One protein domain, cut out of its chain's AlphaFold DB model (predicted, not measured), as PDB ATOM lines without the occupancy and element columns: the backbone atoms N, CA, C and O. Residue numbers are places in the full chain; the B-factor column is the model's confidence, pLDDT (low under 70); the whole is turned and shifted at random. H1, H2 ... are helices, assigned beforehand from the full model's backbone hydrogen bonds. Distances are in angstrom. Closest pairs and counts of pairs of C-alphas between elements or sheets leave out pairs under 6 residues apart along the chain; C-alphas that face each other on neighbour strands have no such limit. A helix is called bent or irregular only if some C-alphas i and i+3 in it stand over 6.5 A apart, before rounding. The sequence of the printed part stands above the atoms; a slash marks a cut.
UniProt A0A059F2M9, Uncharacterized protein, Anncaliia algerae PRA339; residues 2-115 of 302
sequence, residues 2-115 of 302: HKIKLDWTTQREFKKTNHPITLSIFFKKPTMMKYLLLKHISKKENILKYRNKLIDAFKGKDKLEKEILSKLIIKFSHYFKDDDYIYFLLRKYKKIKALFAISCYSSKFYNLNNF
ATOM      1  N   HIS A   2     -40.577 -66.961 -11.952       25.98
ATOM      2  CA  HIS A   2     -41.324 -67.094 -10.694       25.98
ATOM      3  C   HIS A   2     -42.613 -66.269 -10.800       25.98
ATOM      4  O   HIS A   2     -42.561 -65.055 -11.007       25.98
ATOM      5  N   LYS A   3     -43.773 -66.934 -10.720       32.22
ATOM      6  CA  LYS A   3     -45.066 -66.259 -10.582       32.22
ATOM      7  C   LYS A   3     -45.088 -65.607  -9.203       32.22
ATOM      8  O   LYS A   3     -45.112 -66.300  -8.191       32.22
ATOM      9  N   ILE A   4     -45.027 -64.281  -9.175       43.22
ATOM     10  CA  ILE A   4     -45.063 -63.517  -7.930       43.22
ATOM     11  C   ILE A   4     -46.481 -63.625  -7.356       43.22
ATOM     12  O   ILE A   4     -47.433 -63.158  -7.986       43.22
ATOM     13  N   LYS A   5     -46.628 -64.254  -6.184       32.06
ATOM     14  CA  LYS A   5     -47.871 -64.214  -5.403       32.06
ATOM     15  C   LYS A   5     -47.985 -62.817  -4.792       32.06
ATOM     16  O   LYS A   5     -47.195 -62.446  -3.934       32.06
ATOM     17  N   LEU A   6     -48.921 -62.027  -5.302       46.34
ATOM     18  CA  LEU A   6     -49.315 -60.754  -4.708       46.34
ATOM     19  C   LEU A   6     -50.394 -61.022  -3.664       46.34
ATOM     20  O   LEU A   6     -51.319 -61.787  -3.942       46.34
ATOM     21  N   ASP A   7     -50.283 -60.375  -2.510       52.06
ATOM     22  CA  ASP A   7     -51.341 -60.374  -1.508       52.06
ATOM     23  C   ASP A   7     -52.627 -59.754  -2.100       52.06
ATOM     24  O   ASP A   7     -52.604 -58.772  -2.858       52.06
ATOM     25  N   TRP A   8     -53.758 -60.396  -1.819       43.25
ATOM     26  CA  TRP A   8     -55.071 -60.085  -2.385       43.25
ATOM     27  C   TRP A   8     -55.590 -58.714  -1.935       43.25
ATOM     28  O   TRP A   8     -56.269 -58.026  -2.705       43.25
ATOM     29  N   THR A   9     -55.237 -58.296  -0.718       48.28
ATOM     30  CA  THR A   9     -55.521 -56.968  -0.146       48.28
ATOM     31  C   THR A   9     -54.885 -55.865  -0.990       48.28
ATOM     32  O   THR A   9     -55.577 -54.955  -1.452       48.28
ATOM     33  N   THR A  10     -53.604 -56.025  -1.334       56.59
ATOM     34  CA  THR A  10     -52.862 -55.089  -2.180       56.59
ATOM     35  C   THR A  10     -53.498 -54.992  -3.570       56.59
ATOM     36  O   THR A  10     -53.714 -53.905  -4.086       56.59
ATOM     37  N   GLN A  11     -53.910 -56.099  -4.195       51.72
ATOM     38  CA  GLN A  11     -54.572 -56.019  -5.507       51.72
ATOM     39  C   GLN A  11     -55.948 -55.330  -5.472       51.72
ATOM     40  O   GLN A  11     -56.298 -54.630  -6.430       51.72
ATOM     41  N   ARG A  12     -56.734 -55.521  -4.402       51.34
ATOM     42  CA  ARG A  12     -58.059 -54.898  -4.239       51.34
ATOM     43  C   ARG A  12     -57.962 -53.391  -4.025       51.34
ATOM     44  O   ARG A  12     -58.709 -52.657  -4.668       51.34
ATOM     45  N   GLU A  13     -57.033 -52.925  -3.198       52.03
ATOM     46  CA  GLU A  13     -56.811 -51.488  -2.978       52.03
ATOM     47  C   GLU A  13     -56.317 -50.787  -4.252       52.03
ATOM     48  O   GLU A  13     -56.791 -49.709  -4.607       52.03
ATOM     49  N   PHE A  14     -55.457 -51.449  -5.028       53.19
ATOM     50  CA  PHE A  14     -54.940 -50.932  -6.298       53.19
ATOM     51  C   PHE A  14     -55.965 -50.848  -7.431       53.19
ATOM     52  O   PHE A  14     -55.864 -49.976  -8.294       53.19
ATOM     53  N   LYS A  15     -56.938 -51.766  -7.476       53.12
ATOM     54  CA  LYS A  15     -58.037 -51.690  -8.453       53.12
ATOM     55  C   LYS A  15     -58.976 -50.516  -8.165       53.12
ATOM     56  O   LYS A  15     -59.639 -50.061  -9.090       53.12
ATOM     57  N   LYS A  16     -59.020 -50.020  -6.923       48.69
ATOM     58  CA  LYS A  16     -59.873 -48.892  -6.517       48.69
ATOM     59  C   LYS A  16     -59.263 -47.523  -6.832       48.69
ATOM     60  O   LYS A  16     -60.000 -46.552  -6.971       48.69
ATOM     61  N   THR A  17     -57.947 -47.413  -7.018       50.19
ATOM     62  CA  THR A  17     -57.316 -46.146  -7.412       50.19
ATOM     63  C   THR A  17     -57.447 -45.906  -8.921       50.19
ATOM     64  O   THR A  17     -56.526 -46.177  -9.693       50.19
ATOM     65  N   ASN A  18     -58.578 -45.338  -9.350       53.12
ATOM     66  CA  ASN A  18     -58.718 -44.696 -10.670       53.12
ATOM     67  C   ASN A  18     -57.921 -43.378 -10.777       53.12
ATOM     68  O   ASN A  18     -57.913 -42.729 -11.821       53.12
ATOM     69  N   HIS A  19     -57.240 -42.972  -9.704       55.34
ATOM     70  CA  HIS A  19     -56.541 -41.699  -9.630       55.34
ATOM     71  C   HIS A  19     -55.126 -41.757 -10.229       55.34
ATOM     72  O   HIS A  19     -54.402 -42.741 -10.051       55.34
ATOM     73  N   PRO A  20     -54.706 -40.689 -10.929       64.62
ATOM     74  CA  PRO A  20     -53.368 -40.589 -11.491       64.62
ATOM     75  C   PRO A  20     -52.307 -40.524 -10.388       64.62
ATOM     76  O   PRO A  20     -52.428 -39.759  -9.434       64.62
ATOM     77  N   ILE A  21     -51.231 -41.294 -10.542       73.25
ATOM     78  CA  ILE A  21     -50.135 -41.352  -9.565       73.25
ATOM     79  C   ILE A  21     -49.025 -40.383  -9.963       73.25
ATOM     80  O   ILE A  21     -48.564 -40.387 -11.106       73.25
ATOM     81  N   THR A  22     -48.563 -39.571  -9.012       78.69
ATOM     82  CA  THR A  22     -47.425 -38.669  -9.223       78.69
ATOM     83  C   THR A  22     -46.094 -39.421  -9.144       78.69
ATOM     84  O   THR A  22     -45.940 -40.395  -8.402       78.69
ATOM     85  N   LEU A  23     -45.085 -38.935  -9.872       78.50
ATOM     86  CA  LEU A  23     -43.732 -39.500  -9.831       78.50
ATOM     87  C   LEU A  23     -43.118 -39.443  -8.423       78.50
ATOM     88  O   LEU A  23     -42.431 -40.378  -8.021       78.50
ATOM     89  N   SER A  24     -43.427 -38.401  -7.641       80.00
ATOM     90  CA  SER A  24     -42.974 -38.276  -6.247       80.00
ATOM     91  C   SER A  24     -43.403 -39.475  -5.403       80.00
ATOM     92  O   SER A  24     -42.575 -40.096  -4.736       80.00
ATOM     93  N   ILE A  25     -44.688 -39.841  -5.488       77.94
ATOM     94  CA  ILE A  25     -45.241 -40.991  -4.770       77.94
ATOM     95  C   ILE A  25     -44.597 -42.273  -5.287       77.94
ATOM     96  O   ILE A  25     -44.133 -43.075  -4.485       77.94
ATOM     97  N   PHE A  26     -44.506 -42.445  -6.606       84.50
ATOM     98  CA  PHE A  26     -43.895 -43.626  -7.216       84.50
ATOM     99  C   PHE A  26     -42.476 -43.899  -6.689       84.50
ATOM    100  O   PHE A  26     -42.191 -45.009  -6.246       84.50
ATOM    101  N   PHE A  27     -41.593 -42.895  -6.662       83.69
ATOM    102  CA  PHE A  27     -40.200 -43.095  -6.242       83.69
ATOM    103  C   PHE A  27     -40.024 -43.369  -4.741       83.69
ATOM    104  O   PHE A  27     -39.004 -43.943  -4.369       83.69
ATOM    105  N   LYS A  28     -41.000 -43.011  -3.894       83.69
ATOM    106  CA  LYS A  28     -40.989 -43.309  -2.448       83.69
ATOM    107  C   LYS A  28     -41.430 -44.741  -2.111       83.69
ATOM    108  O   LYS A  28     -41.322 -45.151  -0.962       83.69
ATOM    109  N   LYS A  29     -41.980 -45.491  -3.072       83.88
ATOM    110  CA  LYS A  29     -42.539 -46.832  -2.835       83.88
ATOM    111  C   LYS A  29     -41.496 -47.940  -3.057       83.88
ATOM    112  O   LYS A  29     -40.549 -47.738  -3.821       83.88
ATOM    113  N   PRO A  30     -41.666 -49.123  -2.438       81.75
ATOM    114  CA  PRO A  30     -40.783 -50.266  -2.682       81.75
ATOM    115  C   PRO A  30     -40.902 -50.782  -4.128       81.75
ATOM    116  O   PRO A  30     -41.928 -50.576  -4.784       81.75
ATOM    117  N   THR A  31     -39.875 -51.489  -4.616       82.69
ATOM    118  CA  THR A  31     -39.754 -51.997  -6.000       82.69
ATOM    119  C   THR A  31     -41.025 -52.699  -6.492       82.69
ATOM    120  O   THR A  31     -41.563 -52.380  -7.553       82.69
ATOM    121  N   MET A  32     -41.567 -53.632  -5.703       79.06
ATOM    122  CA  MET A  32     -42.748 -54.408  -6.100       79.06
ATOM    123  C   MET A  32     -43.987 -53.523  -6.308       79.06
ATOM    124  O   MET A  32     -44.748 -53.702  -7.260       79.06
ATOM    125  N   MET A  33     -44.153 -52.511  -5.456       77.94
ATOM    126  CA  MET A  33     -45.243 -51.543  -5.544       77.94
ATOM    127  C   MET A  33     -45.076 -50.647  -6.778       77.94
ATOM    128  O   MET A  33     -46.036 -50.432  -7.514       77.94
ATOM    129  N   LYS A  34     -43.853 -50.185  -7.075       84.94
ATOM    130  CA  LYS A  34     -43.555 -49.394  -8.284       84.94
ATOM    131  C   LYS A  34     -44.007 -50.107  -9.559       84.94
ATOM    132  O   LYS A  34     -44.625 -49.479 -10.418       84.94
ATOM    133  N   TYR A  35     -43.779 -51.418  -9.670       81.62
ATOM    134  CA  TYR A  35     -44.222 -52.206 -10.827       81.62
ATOM    135  C   TYR A  35     -45.727 -52.067 -11.094       81.62
ATOM    136  O   TYR A  35     -46.146 -51.854 -12.233       81.62
ATOM    137  N   LEU A  36     -46.535 -52.153 -10.038       77.38
ATOM    138  CA  LEU A  36     -47.991 -52.064 -10.119       77.38
ATOM    139  C   LEU A  36     -48.471 -50.634 -10.407       77.38
ATOM    140  O   LEU A  36     -49.396 -50.441 -11.197       77.38
ATOM    141  N   LEU A  37     -47.820 -49.635  -9.802       78.31
ATOM    142  CA  LEU A  37     -48.190 -48.220  -9.925       78.31
ATOM    143  C   LEU A  37     -47.826 -47.629 -11.300       78.31
ATOM    144  O   LEU A  37     -48.436 -46.651 -11.728       78.31
ATOM    145  N   LEU A  38     -46.878 -48.230 -12.029       80.69
ATOM    146  CA  LEU A  38     -46.349 -47.713 -13.298       80.69
ATOM    147  C   LEU A  38     -47.437 -47.374 -14.340       80.69
ATOM    148  O   LEU A  38     -47.345 -46.372 -15.062       80.69
ATOM    149  N   LYS A  39     -48.485 -48.206 -14.426       81.00
ATOM    150  CA  LYS A  39     -49.579 -48.023 -15.394       81.00
ATOM    151  C   LYS A  39     -50.443 -46.791 -15.093       81.00
ATOM    152  O   LYS A  39     -50.966 -46.194 -16.026       81.00
ATOM    153  N   HIS A  40     -50.503 -46.364 -13.832       76.50
ATOM    154  CA  HIS A  40     -51.353 -45.269 -13.352       76.50
ATOM    155  C   HIS A  40     -50.673 -43.890 -13.377       76.50
ATOM    156  O   HIS A  40     -51.304 -42.878 -13.082       76.50
ATOM    157  N   ILE A  41     -49.389 -43.811 -13.738       77.00
ATOM    158  CA  ILE A  41     -48.695 -42.526 -13.905       77.00
ATOM    159  C   ILE A  41     -49.128 -41.916 -15.241       77.00
ATOM    160  O   ILE A  41     -48.632 -42.325 -16.289       77.00
ATOM    161  N   SER A  42     -50.081 -40.988 -15.244       66.06
ATOM    162  CA  SER A  42     -50.597 -40.370 -16.480       66.06
ATOM    163  C   SER A  42     -50.037 -38.972 -16.752       66.06
ATOM    164  O   SER A  42     -49.995 -38.547 -17.907       66.06
ATOM    165  N   LYS A  43     -49.584 -38.260 -15.711       67.50
ATOM    166  CA  LYS A  43     -49.088 -36.882 -15.831       67.50
ATOM    167  C   LYS A  43     -47.621 -36.848 -16.262       67.50
ATOM    168  O   LYS A  43     -46.802 -37.635 -15.793       67.50
ATOM    169  N   LYS A  44     -47.324 -35.924 -17.179       64.94
ATOM    170  CA  LYS A  44     -46.057 -35.817 -17.918       64.94
ATOM    171  C   LYS A  44     -44.998 -34.959 -17.221       64.94
ATOM    172  O   LYS A  44     -43.823 -35.024 -17.569       64.94
ATOM    173  N   GLU A  45     -45.402 -34.124 -16.272       61.53
ATOM    174  CA  GLU A  45     -44.571 -33.000 -15.855       61.53
ATOM    175  C   GLU A  45     -43.405 -33.417 -14.955       61.53
ATOM    176  O   GLU A  45     -43.557 -34.146 -13.973       61.53
ATOM    177  N   ASN A  46     -42.228 -32.881 -15.289       68.19
ATOM    178  CA  ASN A  46     -41.016 -32.903 -14.476       68.19
ATOM    179  C   ASN A  46     -40.376 -34.277 -14.214       68.19
ATOM    180  O   ASN A  46     -39.701 -34.449 -13.198       68.19
ATOM    181  N   ILE A  47     -40.481 -35.235 -15.142       81.44
ATOM    182  CA  ILE A  47     -39.719 -36.498 -15.050       81.44
ATOM    183  C   ILE A  47     -38.202 -36.263 -14.914       81.44
ATOM    184  O   ILE A  47     -37.535 -36.980 -14.170       81.44
ATOM    185  N   LEU A  48     -37.676 -35.193 -15.523       83.06
ATOM    186  CA  LEU A  48     -36.271 -34.794 -15.412       83.06
ATOM    187  C   LEU A  48     -35.845 -34.424 -13.982       83.06
ATOM    188  O   LEU A  48     -34.699 -34.672 -13.619       83.06
ATOM    189  N   LYS A  49     -36.756 -33.949 -13.115       85.94
ATOM    190  CA  LYS A  49     -36.442 -33.704 -11.689       85.94
ATOM    191  C   LYS A  49     -36.073 -34.991 -10.942       85.94
ATOM    192  O   LYS A  49     -35.433 -34.943  -9.899       85.94
ATOM    193  N   TYR A  50     -36.458 -36.149 -11.476       86.38
ATOM    194  CA  TYR A  50     -36.160 -37.462 -10.906       86.38
ATOM    195  C   TYR A  50     -34.967 -38.149 -11.581       86.38
ATOM    196  O   TYR A  50     -34.693 -39.313 -11.291       86.38
ATOM    197  N   ARG A  51     -34.232 -37.441 -12.449       88.06
ATOM    198  CA  ARG A  51     -33.074 -37.969 -13.181       88.06
ATOM    199  C   ARG A  51     -32.046 -38.635 -12.266       88.06
ATOM    200  O   ARG A  51     -31.679 -39.780 -12.504       88.06
ATOM    201  N   ASN A  52     -31.617 -37.963 -11.199       88.38
ATOM    202  CA  ASN A  52     -30.600 -38.519 -10.299       88.38
ATOM    203  C   ASN A  52     -31.109 -39.779  -9.579       88.38
ATOM    204  O   ASN A  52     -30.411 -40.784  -9.537       88.38
ATOM    205  N   LYS A  53     -32.381 -39.796  -9.160       87.81
ATOM    206  CA  LYS A  53     -33.000 -40.994  -8.566       87.81
ATOM    207  C   LYS A  53     -33.042 -42.173  -9.538       87.81
ATOM    208  O   LYS A  53     -32.846 -43.310  -9.122       87.81
ATOM    209  N   LEU A  54     -33.293 -41.913 -10.824       87.38
ATOM    210  CA  LEU A  54     -33.209 -42.941 -11.862       87.38
ATOM    211  C   LEU A  54     -31.788 -43.483 -11.981       87.38
ATOM    212  O   LEU A  54     -31.598 -44.696 -11.985       87.38
ATOM    213  N   ILE A  55     -30.802 -42.592 -12.047       90.19
ATOM    214  CA  ILE A  55     -29.386 -42.947 -12.136       90.19
ATOM    215  C   ILE A  55     -28.966 -43.844 -10.969       90.19
ATOM    216  O   ILE A  55     -28.395 -44.913 -11.195       90.19
ATOM    217  N   ASP A  56     -29.275 -43.437  -9.742       88.25
ATOM    218  CA  ASP A  56     -28.869 -44.158  -8.537       88.25
ATOM    219  C   ASP A  56     -29.525 -45.536  -8.470       88.25
ATOM    220  O   ASP A  56     -28.864 -46.547  -8.222       88.25
ATOM    221  N   ALA A  57     -30.809 -45.616  -8.814       85.81
ATOM    222  CA  ALA A  57     -31.514 -46.886  -8.860       85.81
ATOM    223  C   ALA A  57     -30.999 -47.818  -9.978       85.81
ATOM    224  O   ALA A  57     -30.936 -49.034  -9.792       85.81
ATOM    225  N   PHE A  58     -30.536 -47.279 -11.113       87.12
ATOM    226  CA  PHE A  58     -29.852 -48.071 -12.143       87.12
ATOM    227  C   PHE A  58     -28.479 -48.587 -11.692       87.12
ATOM    228  O   PHE A  58     -28.094 -49.691 -12.092       87.12
ATOM    229  N   LYS A  59     -27.752 -47.835 -10.854       87.88
ATOM    230  CA  LYS A  59     -26.484 -48.282 -10.246       87.88
ATOM    231  C   LYS A  59     -26.687 -49.402  -9.219       87.88
ATOM    232  O   LYS A  59     -25.787 -50.224  -9.055       87.88
ATOM    233  N   GLY A  60     -27.859 -49.469  -8.582       85.81
ATOM    234  CA  GLY A  60     -28.214 -50.505  -7.608       85.81
ATOM    235  C   GLY A  60     -28.131 -51.941  -8.147       85.81
ATOM    236  O   GLY A  60     -27.980 -52.179  -9.346       85.81
ATOM    237  N   LYS A  61     -28.231 -52.942  -7.263       83.94
ATOM    238  CA  LYS A  61     -28.169 -54.371  -7.644       83.94
ATOM    239  C   LYS A  61     -29.527 -54.968  -8.047       83.94
ATOM    240  O   LYS A  61     -29.555 -56.013  -8.692       83.94
ATOM    241  N   ASP A  62     -30.642 -54.300  -7.744       89.12
ATOM    242  CA  ASP A  62     -31.994 -54.815  -8.003       89.12
ATOM    243  C   ASP A  62     -32.320 -54.855  -9.511       89.12
ATOM    244  O   ASP A  62     -32.461 -53.836 -10.193       89.12
ATOM    245  N   LYS A  63     -32.437 -56.073 -10.054       87.19
ATOM    246  CA  LYS A  63     -32.751 -56.318 -11.470       87.19
ATOM    247  C   LYS A  63     -34.190 -55.930 -11.826       87.19
ATOM    248  O   LYS A  63     -34.424 -55.491 -12.957       87.19
ATOM    249  N   LEU A  64     -35.133 -56.108 -10.900       85.19
ATOM    250  CA  LEU A  64     -36.544 -55.777 -11.098       85.19
ATOM    251  C   LEU A  64     -36.729 -54.259 -11.117       85.19
ATOM    252  O   LEU A  64     -37.396 -53.749 -12.016       85.19
ATOM    253  N   GLU A  65     -36.067 -53.540 -10.208       89.12
ATOM    254  CA  GLU A  65     -36.070 -52.073 -10.190       89.12
ATOM    255  C   GLU A  65     -35.580 -51.518 -11.535       89.12
ATOM    256  O   GLU A  65     -36.283 -50.746 -12.185       89.12
ATOM    257  N   LYS A  66     -34.450 -52.011 -12.060       90.31
ATOM    258  CA  LYS A  66     -33.950 -51.605 -13.391       90.31
ATOM    259  C   LYS A  66     -34.951 -51.855 -14.514       90.31
ATOM    260  O   LYS A  66     -35.004 -51.087 -15.475       90.31
ATOM    261  N   GLU A  67     -35.715 -52.941 -14.448       87.62
ATOM    262  CA  GLU A  67     -36.739 -53.256 -15.447       87.62
ATOM    263  C   GLU A  67     -37.928 -52.294 -15.366       87.62
ATOM    264  O   GLU A  67     -38.391 -51.787 -16.390       87.62
ATOM    265  N   ILE A  68     -38.388 -51.990 -14.153       88.44
ATOM    266  CA  ILE A  68     -39.454 -51.016 -13.908       88.44
ATOM    267  C   ILE A  68     -39.040 -49.637 -14.424       88.44
ATOM    268  O   ILE A  68     -39.794 -49.005 -15.166       88.44
ATOM    269  N   LEU A  69     -37.827 -49.192 -14.091       91.50
ATOM    270  CA  LEU A  69     -37.309 -47.897 -14.525       91.50
ATOM    271  C   LEU A  69     -37.098 -47.835 -16.038       91.50
ATOM    272  O   LEU A  69     -37.385 -46.810 -16.648       91.50
ATOM    273  N   SER A  70     -36.700 -48.940 -16.672       88.75
ATOM    274  CA  SER A  70     -36.628 -49.024 -18.138       88.75
ATOM    275  C   SER A  70     -38.001 -48.815 -18.782       88.75
ATOM    276  O   SER A  70     -38.118 -48.084 -19.762       88.75
ATOM    277  N   LYS A  71     -39.064 -49.404 -18.219       89.56
ATOM    278  CA  LYS A  71     -40.438 -49.189 -18.705       89.56
ATOM    279  C   LYS A  71     -40.928 -47.761 -18.457       89.56
ATOM    280  O   LYS A  71     -41.625 -47.209 -19.307       89.56
ATOM    281  N   LEU A  72     -40.549 -47.156 -17.329       89.62
ATOM    282  CA  LEU A  72     -40.826 -45.746 -17.046       89.62
ATOM    283  C   LEU A  72     -40.147 -44.833 -18.077       89.62
ATOM    284  O   LEU A  72     -40.796 -43.960 -18.644       89.62
ATOM    285  N   ILE A  73     -38.873 -45.088 -18.381       89.44
ATOM    286  CA  ILE A  73     -38.107 -44.359 -19.397       89.44
ATOM    287  C   ILE A  73     -38.735 -44.506 -20.785       89.44
ATOM    288  O   ILE A  73     -38.861 -43.511 -21.484       89.44
ATOM    289  N   ILE A  74     -39.188 -45.701 -21.181       84.94
ATOM    290  CA  ILE A  74     -39.896 -45.892 -22.462       84.94
ATOM    291  C   ILE A  74     -41.111 -44.962 -22.548       84.94
ATOM    292  O   ILE A  74     -41.297 -44.274 -23.553       84.94
ATOM    293  N   LYS A  75     -41.915 -44.920 -21.478       86.44
ATOM    294  CA  LYS A  75     -43.140 -44.115 -21.402       86.44
ATOM    295  C   LYS A  75     -42.871 -42.609 -21.504       86.44
ATOM    296  O   LYS A  75     -43.699 -41.890 -22.052       86.44
ATOM    297  N   PHE A  76     -41.718 -42.149 -21.020       87.62
ATOM    298  CA  PHE A  76     -41.312 -40.738 -21.002       87.62
ATOM    299  C   PHE A  76     -40.075 -40.454 -21.871       87.62
ATOM    300  O   PHE A  76     -39.323 -39.520 -21.611       87.62
ATOM    301  N   SER A  77     -39.866 -41.256 -22.911       85.94
ATOM    302  CA  SER A  77     -38.633 -41.294 -23.711       85.94
ATOM    303  C   SER A  77     -38.254 -39.955 -24.346       85.94
ATOM    304  O   SER A  77     -37.078 -39.601 -24.337       85.94
ATOM    305  N   HIS A  78     -39.234 -39.169 -24.799       82.19
ATOM    306  CA  HIS A  78     -39.018 -37.819 -25.335       82.19
ATOM    307  C   HIS A  78     -38.239 -36.886 -24.399       82.19
ATOM    308  O   HIS A  78     -37.522 -36.017 -24.883       82.19
ATOM    309  N   TYR A  79     -38.379 -37.042 -23.079       86.44
ATOM    310  CA  TYR A  79     -37.689 -36.191 -22.105       86.44
ATOM    311  C   TYR A  79     -36.220 -36.578 -21.933       86.44
ATOM    312  O   TYR A  79     -35.407 -35.738 -21.578       86.44
ATOM    313  N   PHE A  80     -35.874 -37.837 -22.199       87.50
ATOM    314  CA  PHE A  80     -34.523 -38.373 -22.014       87.50
ATOM    315  C   PHE A  80     -33.712 -38.438 -23.307       87.50
ATOM    316  O   PHE A  80     -32.597 -38.953 -23.284       87.50
ATOM    317  N   LYS A  81     -34.259 -37.944 -24.426       82.31
ATOM    318  CA  LYS A  81     -33.643 -38.012 -25.759       82.31
ATOM    319  C   LYS A  81     -32.167 -37.578 -25.755       82.31
ATOM    320  O   LYS A  81     -31.315 -38.291 -26.286       82.31
ATOM    321  N   ASP A  82     -31.852 -36.508 -25.034       80.50
ATOM    322  CA  ASP A  82     -30.515 -35.915 -25.020       80.50
ATOM    323  C   ASP A  82     -29.679 -36.329 -23.791       80.50
ATOM    324  O   ASP A  82     -28.516 -35.959 -23.685       80.50
ATOM    325  N   ASP A  83     -30.187 -37.189 -22.899       86.62
ATOM    326  CA  ASP A  83     -29.485 -37.584 -21.665       86.62
ATOM    327  C   ASP A  83     -28.459 -38.708 -21.907       86.62
ATOM    328  O   ASP A  83     -28.789 -39.898 -21.913       86.62
ATOM    329  N   ASP A  84     -27.191 -38.334 -22.119       84.00
ATOM    330  CA  ASP A  84     -26.083 -39.269 -22.384       84.00
ATOM    331  C   ASP A  84     -25.877 -40.305 -21.289       84.00
ATOM    332  O   ASP A  84     -25.560 -41.464 -21.564       84.00
ATOM    333  N   TYR A  85     -26.078 -39.914 -20.037       89.88
ATOM    334  CA  TYR A  85     -25.769 -40.789 -18.923       89.88
ATOM    335  C   TYR A  85     -26.857 -41.847 -18.724       89.88
ATOM    336  O   TYR A  85     -26.555 -43.024 -18.514       89.88
ATOM    337  N   ILE A  86     -28.133 -41.467 -18.863       89.50
ATOM    338  CA  ILE A  86     -29.232 -42.441 -18.905       89.50
ATOM    339  C   ILE A  86     -29.038 -43.397 -20.085       89.50
ATOM    340  O   ILE A  86     -29.150 -44.612 -19.912       89.50
ATOM    341  N   TYR A  87     -28.670 -42.881 -21.259       87.62
ATOM    342  CA  TYR A  87     -28.360 -43.708 -22.423       87.62
ATOM    343  C   TYR A  87     -27.225 -44.710 -22.135       87.62
ATOM    344  O   TYR A  87     -27.375 -45.910 -22.372       87.62
ATOM    345  N   PHE A  88     -26.119 -44.254 -21.536       88.06
ATOM    346  CA  PHE A  88     -25.005 -45.106 -21.114       88.06
ATOM    347  C   PHE A  88     -25.438 -46.201 -20.130       88.06
ATOM    348  O   PHE A  88     -25.069 -47.363 -20.299       88.06
ATOM    349  N   LEU A  89     -26.250 -45.874 -19.123       90.19
ATOM    350  CA  LEU A  89     -26.737 -46.859 -18.152       90.19
ATOM    351  C   LEU A  89     -27.607 -47.929 -18.817       90.19
ATOM    352  O   LEU A  89     -27.431 -49.123 -18.564       90.19
ATOM    353  N   LEU A  90     -28.519 -47.530 -19.703       87.94
ATOM    354  CA  LEU A  90     -29.355 -48.478 -20.438       87.94
ATOM    355  C   LEU A  90     -28.511 -49.399 -21.328       87.94
ATOM    356  O   LEU A  90     -28.813 -50.589 -21.430       87.94
ATOM    357  N   ARG A  91     -27.419 -48.880 -21.899       81.38
ATOM    358  CA  ARG A  91     -26.411 -49.650 -22.638       81.38
ATOM    359  C   ARG A  91     -25.681 -50.645 -21.740       81.38
ATOM    360  O   ARG A  91     -25.703 -51.843 -22.022       81.38
ATOM    361  N   LYS A  92     -25.124 -50.178 -20.619       85.69
ATOM    362  CA  LYS A  92     -24.418 -50.995 -19.616       85.69
ATOM    363  C   LYS A  92     -25.271 -52.165 -19.115       85.69
ATOM    364  O   LYS A  92     -24.764 -53.270 -18.952       85.69
ATOM    365  N   TYR A  93     -26.568 -51.941 -18.903       85.38
ATOM    366  CA  TYR A  93     -27.499 -52.956 -18.389       85.38
ATOM    367  C   TYR A  93     -28.351 -53.641 -19.470       85.38
ATOM    368  O   TYR A  93     -29.348 -54.288 -19.134       85.38
ATOM    369  N   LYS A  94     -27.975 -53.518 -20.750       80.38
ATOM    370  CA  LYS A  94     -28.621 -54.183 -21.898       80.38
ATOM    371  C   LYS A  94     -30.145 -53.958 -21.978       80.38
ATOM    372  O   LYS A  94     -30.916 -54.859 -22.305       80.38
ATOM    373  N   LYS A  95     -30.618 -52.742 -21.688       86.19
ATOM    374  CA  LYS A  95     -32.042 -52.355 -21.730       86.19
ATOM    375  C   LYS A  95     -32.459 -51.879 -23.122       86.19
ATOM    376  O   LYS A  95     -32.845 -50.729 -23.323       86.19
ATOM    377  N   ILE A  96     -32.407 -52.801 -24.083       72.44
ATOM    378  CA  ILE A  96     -32.544 -52.537 -25.528       72.44
ATOM    379  C   ILE A  96     -33.835 -51.778 -25.877       72.44
ATOM    380  O   ILE A  96     -33.788 -50.791 -26.603       72.44
ATOM    381  N   LYS A  97     -34.992 -52.162 -25.316       72.12
ATOM    382  CA  LYS A  97     -36.275 -51.485 -25.601       72.12
ATOM    383  C   LYS A  97     -36.300 -50.014 -25.163       72.12
ATOM    384  O   LYS A  97     -36.932 -49.194 -25.819       72.12
ATOM    385  N   ALA A  98     -35.635 -49.686 -24.057       82.12
ATOM    386  CA  ALA A  98     -35.570 -48.322 -23.534       82.12
ATOM    387  C   ALA A  98     -34.528 -47.476 -24.273       82.12
ATOM    388  O   ALA A  98     -34.824 -46.338 -24.625       82.12
ATOM    389  N   LEU A  99     -33.361 -48.062 -24.573       78.38
ATOM    390  CA  LEU A  99     -32.366 -47.481 -25.479       78.38
ATOM    391  C   LEU A  99     -33.011 -47.058 -26.794       78.38
ATOM    392  O   LEU A  99     -32.860 -45.923 -27.238       78.38
ATOM    393  N   PHE A 100     -33.777 -47.974 -27.374       69.62
ATOM    394  CA  PHE A 100     -34.496 -47.755 -28.608       69.62
ATOM    395  C   PHE A 100     -35.502 -46.600 -28.499       69.62
ATOM    396  O   PHE A 100     -35.451 -45.663 -29.288       69.62
ATOM    397  N   ALA A 101     -36.365 -46.627 -27.477       75.31
ATOM    398  CA  ALA A 101     -37.382 -45.598 -27.277       75.31
ATOM    399  C   ALA A 101     -36.789 -44.185 -27.135       75.31
ATOM    400  O   ALA A 101     -37.343 -43.244 -27.688       75.31
ATOM    401  N   ILE A 102     -35.668 -44.033 -26.421       79.56
ATOM    402  CA  ILE A 102     -34.955 -42.748 -26.309       79.56
ATOM    403  C   ILE A 102     -34.348 -42.343 -27.651       79.56
ATOM    404  O   ILE A 102     -34.472 -41.192 -28.066       79.56
ATOM    405  N   SER A 103     -33.709 -43.293 -28.331       69.62
ATOM    406  CA  SER A 103     -32.999 -43.049 -29.587       69.62
ATOM    407  C   SER A 103     -33.918 -42.605 -30.716       69.62
ATOM    408  O   SER A 103     -33.500 -41.797 -31.532       69.62
ATOM    409  N   CYS A 104     -35.178 -43.053 -30.745       65.94
ATOM    410  CA  CYS A 104     -36.173 -42.555 -31.704       65.94
ATOM    411  C   CYS A 104     -36.360 -41.034 -31.663       65.94
ATOM    412  O   CYS A 104     -36.871 -40.454 -32.617       65.94
ATOM    413  N   TYR A 105     -35.996 -40.398 -30.552       68.69
ATOM    414  CA  TYR A 105     -36.161 -38.967 -30.350       68.69
ATOM    415  C   TYR A 105     -34.839 -38.204 -30.333       68.69
ATOM    416  O   TYR A 105     -34.876 -36.993 -30.129       68.69
ATOM    417  N   SER A 106     -33.695 -38.865 -30.544       67.50
ATOM    418  CA  SER A 106     -32.376 -38.231 -30.472       67.50
ATOM    419  C   SER A 106     -31.479 -38.568 -31.655       67.50
ATOM    420  O   SER A 106     -31.655 -39.567 -32.347       67.50
ATOM    421  N   SER A 107     -30.447 -37.751 -31.856       60.81
ATOM    422  CA  SER A 107     -29.387 -38.004 -32.839       60.81
ATOM    423  C   SER A 107     -28.554 -39.259 -32.527       60.81
ATOM    424  O   SER A 107     -27.803 -39.737 -33.374       60.81
ATOM    425  N   LYS A 108     -28.713 -39.851 -31.332       60.34
ATOM    426  CA  LYS A 108     -27.975 -41.039 -30.855       60.34
ATOM    427  C   LYS A 108     -28.501 -42.349 -31.445       60.34
ATOM    428  O   LYS A 108     -27.994 -43.420 -31.101       60.34
ATOM    429  N   PHE A 109     -29.494 -42.274 -32.330       57.84
ATOM    430  CA  PHE A 109     -30.008 -43.411 -33.082       57.84
ATOM    431  C   PHE A 109     -28.902 -44.161 -33.840       57.84
ATOM    432  O   PHE A 109     -28.769 -45.377 -33.700       57.84
ATOM    433  N   TYR A 110     -28.017 -43.431 -34.520       47.88
ATOM    434  CA  TYR A 110     -26.895 -44.006 -35.268       47.88
ATOM    435  C   TYR A 110     -25.840 -44.677 -34.376       47.88
ATOM    436  O   TYR A 110     -25.304 -45.726 -34.728       47.88
ATOM    437  N   ASN A 111     -25.593 -44.140 -33.177       51.16
ATOM    438  CA  ASN A 111     -24.650 -44.730 -32.216       51.16
ATOM    439  C   ASN A 111     -25.144 -46.075 -31.659       51.16
ATOM    440  O   ASN A 111     -24.339 -46.921 -31.261       51.16
ATOM    441  N   LEU A 112     -26.461 -46.304 -31.683       52.22
ATOM    442  CA  LEU A 112     -27.063 -47.578 -31.302       52.22
ATOM    443  C   LEU A 112     -26.762 -48.680 -32.332       52.22
ATOM    444  O   LEU A 112     -26.527 -49.825 -31.939       52.22
ATOM    445  N   ASN A 113     -26.716 -48.318 -33.622       44.44
ATOM    446  CA  ASN A 113     -26.460 -49.236 -34.739       44.44
ATOM    447  C   ASN A 113     -25.062 -49.871 -34.662       44.44
ATOM    448  O   ASN A 113     -24.901 -51.048 -34.977       44.44
ATOM    449  N   ASN A 114     -24.057 -49.134 -34.177       43.22
ATOM    450  CA  ASN A 114     -22.687 -49.643 -34.059       43.22
ATOM    451  C   ASN A 114     -22.459 -50.531 -32.824       43.22
ATOM    452  O   ASN A 114     -21.667 -51.469 -32.888       43.22
ATOM    453  N   PHE A 115     -23.146 -50.279 -31.703       47.44
ATOM    454  CA  PHE A 115     -22.943 -51.046 -30.465       47.44
ATOM    455  C   PHE A 115     -23.510 -52.473 -30.520       47.44
ATOM    456  O   PHE A 115     -23.047 -53.348 -29.793       47.44
TER     457      PHE A 115
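Overview. This is residues 2 to 115 of the 302 residues of an uncharacterized protein of Anncaliia algerae PRA339 (UniProt A0A059F2M9). Three helical hairpins, H2-H3, H4-H5 and H6-H7, stack side by side as a two-layer slab, with H3, H5 and H7 in one row and H2, H4 and H6 in the other. H8 folds back on H7 at one end, and H1 lies loosely beyond H3 at the other. The printed part has 114 residues with eight named helices, H1 to H8, and no named strand; the class is all helix. It is compact, with a radius of gyration of the C-alphas of 14.9 A and spans of 47 by 32 by 20 A.

Along the chain. H5, residues 63 to 75, runs 18.9 A from C-alpha 63 at (-32.751, -56.318, -11.470). H4, residues 47 to 59, spans 18.4 A and is irregular, with C-alphas 49 and 52 7.7 A apart. H3, residues 31 to 40, spans 15.3 A and is only just irregular, with C-alphas 36 and 39 6.8 A apart. H2 is residues 23 to 28, H6 84 to 92 and H7 96 to 103. H1, residues 8 to 16, begins at (-55.071, -60.085, -2.385); H8, residues 109 to 115, ends at (-22.943, -51.046, -30.465).

Arrangement. H5 touches H4 with residues 65 to 69 alone, C-alphas 66 and 58 closest at 5.6 A, a hairpin at 26 degrees. H5 touches H3 (Glu 65 and Thr 31, 5.6 A) and, with residues 70 to 74 alone, H7 (Ile 74 and Ala 98, 5.1 A). H4 touches H6 with residues 55 to 58 alone, C-alphas 55 and 86 closest at 6.8 A. H1 touches no helix but is near H3. Of the O i to N i+4 pairs, 3 of 6 in H3, 6 of 9 in H4 and 0 of 3 in H8 are within hydrogen-bond range; H8 has 3 of 4 O i to N i+3 pairs.

Size, cuts and confidence. The farthest C-alphas, Thr 9 and Asn 114, are 47.8 A apart. The printed part has no cut and no long link. pLDDT is under 70 at residues 2 to 20, 42 to 46, 100 and 103 to 115.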